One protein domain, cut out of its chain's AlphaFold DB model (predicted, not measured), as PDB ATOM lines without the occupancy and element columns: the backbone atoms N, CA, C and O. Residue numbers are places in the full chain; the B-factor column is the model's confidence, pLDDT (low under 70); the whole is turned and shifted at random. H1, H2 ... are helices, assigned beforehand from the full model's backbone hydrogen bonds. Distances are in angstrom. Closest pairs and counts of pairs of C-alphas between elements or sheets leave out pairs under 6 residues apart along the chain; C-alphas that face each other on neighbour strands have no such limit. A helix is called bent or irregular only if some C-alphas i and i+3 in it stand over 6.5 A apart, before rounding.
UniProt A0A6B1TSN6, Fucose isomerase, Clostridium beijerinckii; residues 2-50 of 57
ATOM      1  N   ARG A   2      52.828  -4.917  38.412       95.44
ATOM      2  CA  ARG A   2      53.752  -4.851  39.567       95.44
ATOM      3  C   ARG A   2      53.042  -5.026  40.917       95.44
ATOM      4  O   ARG A   2      53.442  -5.871  41.705       95.44
ATOM      5  N   PHE A   3      51.915  -4.339  41.117       95.00
ATOM      6  CA  PHE A   3      51.098  -4.456  42.333       95.00
ATOM      7  C   PHE A   3      50.633  -5.890  42.632       95.00
ATOM      8  O   PHE A   3      50.703  -6.350  43.766       95.00
ATOM      9  N   TYR A   4      50.193  -6.624  41.606       94.12
ATOM     10  CA  TYR A   4      49.719  -8.000  41.771       94.12
ATOM     11  C   TYR A   4      50.818  -8.915  42.330       94.12
ATOM     12  O   TYR A   4      50.572  -9.679  43.257       94.12
ATOM     13  N   ARG A   5      52.046  -8.806  41.806       94.88
ATOM     14  CA  ARG A   5      53.194  -9.591  42.282       94.88
ATOM     15  C   ARG A   5      53.618  -9.159  43.689       94.88
ATOM     16  O   ARG A   5      53.637  -9.995  44.583       94.88
ATOM     17  N   HIS A   6      53.911  -7.871  43.863       94.56
ATOM     18  CA  HIS A   6      54.604  -7.350  45.047       94.56
ATOM     19  C   HIS A   6      53.700  -7.031  46.239       94.56
ATOM     20  O   HIS A   6      54.187  -6.690  47.310       94.56
ATOM     21  N   VAL A   7      52.379  -7.097  46.062       94.75
ATOM     22  CA  VAL A   7      51.418  -6.883  47.151       94.75
ATOM     23  C   VAL A   7      50.518  -8.097  47.301       94.75
ATOM     24  O   VAL A   7      50.511  -8.711  48.361       94.75
ATOM     25  N   LEU A   8      49.790  -8.486  46.250       93.81
ATOM     26  CA  LEU A   8      48.765  -9.528  46.387       93.81
ATOM     27  C   LEU A   8      49.358 -10.926  46.599       93.81
ATOM     28  O   LEU A   8      49.016 -11.598  47.571       93.81
ATOM     29  N   VAL A   9      50.270 -11.345  45.717       94.00
ATOM     30  CA  VAL A   9      50.896 -12.676  45.781       94.00
ATOM     31  C   VAL A   9      51.859 -12.783  46.964       94.00
ATOM     32  O   VAL A   9      51.762 -13.734  47.737       94.00
ATOM     33  N   GLU A  10      52.762 -11.815  47.132       94.19
ATOM     34  CA  GLU A  10      53.716 -11.803  48.254       94.19
ATOM     35  C   GLU A  10      53.010 -11.732  49.619       94.19
ATOM     36  O   GLU A  10      53.405 -12.438  50.546       94.19
ATOM     37  N   GLY A  11      51.928 -10.952  49.729       92.38
ATOM     38  CA  GLY A  11      51.118 -10.842  50.946       92.38
ATOM     39  C   GLY A  11      50.153 -12.006  51.190       92.38
ATOM     40  O   GLY A  11      49.519 -12.048  52.240       92.38
ATOM     41  N   ARG A  12      50.038 -12.961  50.251       94.62
ATOM     42  CA  ARG A  12      49.134 -14.127  50.335       94.62
ATOM     43  C   ARG A  12      47.678 -13.747  50.651       94.62
ATOM     44  O   ARG A  12      46.989 -14.462  51.379       94.62
ATOM     45  N   TYR A  13      47.206 -12.625  50.107       93.06
ATOM     46  CA  TYR A  13      45.830 -12.177  50.322       93.06
ATOM     47  C   TYR A  13      44.825 -13.135  49.654       93.06
ATOM     48  O   TYR A  13      45.145 -13.755  48.634       93.06
ATOM     49  N   PRO A  14      43.605 -13.270  50.207       90.31
ATOM     50  CA  PRO A  14      42.560 -14.090  49.604       90.31
ATOM     51  C   PRO A  14      42.214 -13.608  48.189       90.31
ATOM     52  O   PRO A  14      42.407 -12.449  47.834       90.31
ATOM     53  N   HIS A  15      41.653 -14.505  47.380       88.69
ATOM     54  CA  HIS A  15      41.344 -14.250  45.967       88.69
ATOM     55  C   HIS A  15      40.128 -13.334  45.740       88.69
ATOM     56  O   HIS A  15      39.820 -12.995  44.600       88.69
ATOM     57  N   HIS A  16      39.428 -12.942  46.806       91.19
ATOM     58  CA  HIS A  16      38.270 -12.061  46.730       91.19
ATOM     59  C   HIS A  16      38.672 -10.597  46.892       91.19
ATOM     60  O   HIS A  16      39.507 -10.248  47.726       91.19
ATOM     61  N   GLY A  17      38.018  -9.733  46.123       91.69
ATOM     62  CA  GLY A  17      38.160  -8.287  46.216       91.69
ATOM     63  C   GLY A  17      36.810  -7.597  46.077       91.69
ATOM     64  O   GLY A  17      35.854  -8.173  45.563       91.69
ATOM     65  N   ALA A  18      36.746  -6.349  46.530       94.06
ATOM     66  CA  ALA A  18      35.608  -5.467  46.315       94.06
ATOM     67  C   ALA A  18      35.978  -4.388  45.292       94.06
ATOM     68  O   ALA A  18      37.118  -3.920  45.255       94.06
ATOM     69  N   VAL A  19      35.007  -3.978  44.478       95.00
ATOM     70  CA  VAL A  19      35.179  -2.936  43.461       95.00
ATOM     71  C   VAL A  19      34.160  -1.832  43.714       95.00
ATOM     72  O   VAL A  19      32.973  -2.103  43.872       95.00
ATOM     73  N   ALA A  20      34.630  -0.587  43.744       95.81
ATOM     74  CA  ALA A  20      33.792   0.604  43.807       95.81
ATOM     75  C   ALA A  20      33.964   1.422  42.520       95.81
ATOM     76  O   ALA A  20      35.083   1.577  42.028       95.81
ATOM     77  N   PHE A  21      32.870   1.967  41.988       97.00
ATOM     78  CA  PHE A  21      32.872   2.741  40.745       97.00
ATOM     79  C   PHE A  21      32.972   4.241  41.032       97.00
ATOM     80  O   PHE A  21      32.022   4.829  41.531       97.00
ATOM     81  N   GLY A  22      34.104   4.870  40.706       96.69
ATOM     82  CA  GLY A  22      34.355   6.302  40.926       96.69
ATOM     83  C   GLY A  22      35.669   6.574  41.666       96.69
ATOM     84  O   GLY A  22      36.481   5.674  41.886       96.69
ATOM     85  N   HIS A  23      35.901   7.825  42.072       96.44
ATOM     86  CA  HIS A  23      37.146   8.248  42.734       96.44
ATOM     87  C   HIS A  23      37.061   8.192  44.268       96.44
ATOM     88  O   HIS A  23      37.180   9.202  44.956       96.44
ATOM     89  N   PHE A  24      36.894   6.991  44.825       96.75
ATOM     90  CA  PHE A  24      36.712   6.799  46.274       96.75
ATOM     91  C   PHE A  24      37.997   6.516  47.068       96.75
ATOM     92  O   PHE A  24      37.947   6.399  48.292       96.75
ATOM     93  N   GLY A  25      39.163   6.450  46.413       94.75
ATOM     94  CA  GLY A  25      40.421   6.039  47.054       94.75
ATOM     95  C   GLY A  25      40.790   6.854  48.301       94.75
ATOM     96  O   GLY A  25      41.176   6.279  49.314       94.75
ATOM     97  N   LYS A  26      40.602   8.182  48.269       96.56
ATOM     98  CA  LYS A  26      40.896   9.063  49.415       96.56
ATOM     99  C   LYS A  26      39.961   8.814  50.602       96.56
ATOM    100  O   LYS A  26      40.422   8.782  51.740       96.56
ATOM    101  N   ALA A  27      38.666   8.630  50.343       97.38
ATOM    102  CA  ALA A  27      37.678   8.381  51.390       97.38
ATOM    103  C   ALA A  27      37.944   7.039  52.091       97.38
ATOM    104  O   ALA A  27      38.029   6.994  53.317       97.38
ATOM    105  N   VAL A  28      38.172   5.975  51.312       96.50
ATOM    106  CA  VAL A  28      38.483   4.632  51.830       96.50
ATOM    107  C   VAL A  28      39.798   4.630  52.614       96.50
ATOM    108  O   VAL A  28      39.848   4.105  53.725       96.50
ATOM    109  N   TYR A  29      40.847   5.276  52.089       96.31
ATOM    110  CA  TYR A  29      42.129   5.407  52.786       96.31
ATOM    111  C   TYR A  29      41.984   6.095  54.152       96.31
ATOM    112  O   TYR A  29      42.509   5.603  55.152       96.31
ATOM    113  N   ASN A  30      41.245   7.208  54.215       97.56
ATOM    114  CA  ASN A  30      41.023   7.943  55.461       97.56
ATOM    115  C   ASN A  30      40.232   7.121  56.486       97.56
ATOM    116  O   ASN A  30      40.598   7.104  57.660       97.56
ATOM    117  N   LEU A  31      39.185   6.415  56.048       97.50
ATOM    118  CA  LEU A  31      38.400   5.539  56.918       97.50
ATOM    119  C   LEU A  31      39.260   4.406  57.492       97.50
ATOM    120  O   LEU A  31      39.258   4.187  58.699       97.50
ATOM    121  N   PHE A  32      40.044   3.720  56.661       97.31
ATOM    122  CA  PHE A  32      40.933   2.648  57.122       97.31
ATOM    123  C   PHE A  32      42.020   3.147  58.074       97.31
ATOM    124  O   PHE A  32      42.325   2.473  59.057       97.31
ATOM    125  N   ARG A  33      42.550   4.354  57.845       96.44
ATOM    126  CA  ARG A  33      43.454   5.021  58.792       96.44
ATOM    127  C   ARG A  33      42.775   5.282  60.136       96.44
ATOM    128  O   ARG A  33      43.390   5.015  61.162       96.44
ATOM    129  N   TYR A  34      41.533   5.769  60.135       97.94
ATOM    130  CA  TYR A  34      40.758   6.003  61.358       97.94
ATOM    131  C   TYR A  34      40.467   4.704  62.123       97.94
ATOM    132  O   TYR A  34      40.578   4.666  63.344       97.94
ATOM    133  N   LEU A  35      40.171   3.618  61.403       98.31
ATOM    134  CA  LEU A  35      39.925   2.290  61.975       98.31
ATOM    135  C   LEU A  35      41.203   1.544  62.406       98.31
ATOM    136  O   LEU A  35      41.114   0.424  62.903       98.31
ATOM    137  N   GLY A  36      42.393   2.124  62.216       97.62
ATOM    138  CA  GLY A  36      43.655   1.511  62.640       97.62
ATOM    139  C   GLY A  36      44.121   0.335  61.774       97.62
ATOM    140  O   GLY A  36      44.868  -0.522  62.250       97.62
ATOM    141  N   VAL A  37      43.705   0.276  60.504       97.25
ATOM    142  CA  VAL A  37      44.186  -0.739  59.554       97.25
ATOM    143  C   VAL A  37      45.698  -0.589  59.361       97.25
ATOM    144  O   VAL A  37      46.193   0.490  59.039       97.25
ATOM    145  N   LYS A  38      46.437  -1.686  59.558       94.44
ATOM    146  CA  LYS A  38      47.912  -1.682  59.570       94.44
ATOM    147  C   LYS A  38      48.544  -1.752  58.183       94.44
ATOM    148  O   LYS A  38      49.638  -1.233  57.986       94.44
ATOM    149  N   GLU A  39      47.869  -2.389  57.232       93.00
ATOM    150  CA  GLU A  39      48.393  -2.628  55.889       93.00
ATOM    151  C   GLU A  39      47.485  -2.005  54.836       93.00
ATOM    152  O   GLU A  39      46.300  -2.320  54.746       93.00
ATOM    153  N   VAL A  40      48.058  -1.117  54.025       93.25
ATOM    154  CA  VAL A  40      47.387  -0.515  52.874       93.25
ATOM    155  C   VAL A  40      48.373  -0.462  51.714       93.25
ATOM    156  O   VAL A  40      49.410   0.197  51.795       93.25
ATOM    157  N   GLY A  41      48.046  -1.162  50.629       92.88
ATOM    158  CA  GLY A  41      48.805  -1.142  49.382       92.88
ATOM    159  C   GLY A  41      48.147  -0.249  48.330       92.88
ATOM    160  O   GLY A  41      46.926  -0.145  48.264       92.88
ATOM    161  N   PHE A  42      48.958   0.357  47.464       93.50
ATOM    162  CA  PHE A  42      48.494   1.035  46.252       93.50
ATOM    163  C   PHE A  42      49.408   0.693  45.074       93.50
ATOM    164  O   PHE A  42      50.550   0.270  45.263       93.50
ATOM    165  N   ASN A  43      48.910   0.882  43.852       93.81
ATOM    166  CA  ASN A  43      49.698   0.639  42.653       93.81
ATOM    167  C   ASN A  43      50.748   1.746  42.469       93.81
ATOM    168  O   ASN A  43      50.414   2.880  42.131       93.81
ATOM    169  N   GLN A  44      52.013   1.418  42.712       95.00
ATOM    170  CA  GLN A  44      53.117   2.369  42.644       95.00
ATOM    171  C   GLN A  44      53.497   2.717  41.191       95.00
ATOM    172  O   GLN A  44      53.572   1.820  40.338       95.00
ATOM    173  N   PRO A  45      53.779   4.003  40.890       94.75
ATOM    174  CA  PRO A  45      54.234   4.429  39.569       94.75
ATOM    175  C   PRO A  45      55.607   3.832  39.229       94.75
ATOM    176  O   PRO A  45      56.339   3.380  40.107       94.75
ATOM    177  N   LYS A  46      55.990   3.838  37.945       90.75
ATOM    178  CA  LYS A  46      57.237   3.205  37.459       90.75
ATOM    179  C   LYS A  46      58.503   3.695  38.183       90.75
ATOM    180  O   LYS A  46      59.405   2.901  38.404       90.75
ATOM    181  N   GLY A  47      58.553   4.973  38.563       93.06
ATOM    182  CA  GLY A  47      59.688   5.566  39.285       93.06
ATOM    183  C   GLY A  47      59.732   5.270  40.789       93.06
ATOM    184  O   GLY A  47      60.669   5.691  41.455       93.06
ATOM    185  N   MET A  48      58.733   4.574  41.335       94.50
ATOM    186  CA  MET A  48      58.658   4.209  42.747       94.50
ATOM    187  C   MET A  48      58.767   2.693  42.871       94.50
ATOM    188  O   MET A  48      57.924   1.979  42.328       94.50
ATOM    189  N   LEU A  49      59.819   2.212  43.535       92.81
ATOM    190  CA  LEU A  49      60.087   0.784  43.703       92.81
ATOM    191  C   LEU A  49      59.262   0.191  44.848       92.81
ATOM    192  O   LEU A  49      59.218   0.747  45.950       92.81
ATOM    193  N   TYR A  50      58.712  -0.999  44.617       94.69
ATOM    194  CA  TYR A  50      58.284  -1.868  45.704       94.69
ATOM    195  C   TYR A  50      59.518  -2.355  46.471       94.69
ATOM    196  O   TYR A  50      60.618  -2.455  45.927       94.69
TER     197      TYR A  50
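What this domain is: This is residues 2 to 50 of the 57 residues of the protein "Fucose isomerase" of Clostridium beijerinckii (UniProt A0A6B1TSN6). This is an open loop with little regular structure: the short helices H2 and H1 lie at opposite ends, joined by a long link, of which residues 12 to 24 stand free. After H2 the unnamed stretch 35 to 50 folds back, and the printed part ends 8.2 A from its first C-alpha. The printed part has 49 residues with two named helices, H1 then H2, and no named strand. The class is all helix, but the named elements hold only 18 residues. It is loose, with a radius of gyration of the C-alphas of 12.2 A and spans of 26 by 26 by 23 A.

How they stand to each other: H2, residues 25 to 34, is apart from H1, residues 2 to 9, with no C-alpha of one within 8 A of the other. In H2 every O i to N i+4 pair is within hydrogen-bond range; in H1, 3 of 4 are.

Where its parts are: H2 runs 14.3 A from C-alpha 25 at (40.421, 6.039, 47.054) to C-alpha 34. H1 runs 10.4 A from C-alpha 2 at (53.752, -4.851, 39.567); it is irregular, but only just: C-alphas 6 and 9 are 6.53 A apart.

The domain as a whole: The C-alphas farthest apart, of Leu 35 and Gly 47, are 30.3 A apart. The printed part has no cut. The link from H1 to H2 is long, 15 residues. No printed residue is under 70 in pLDDT.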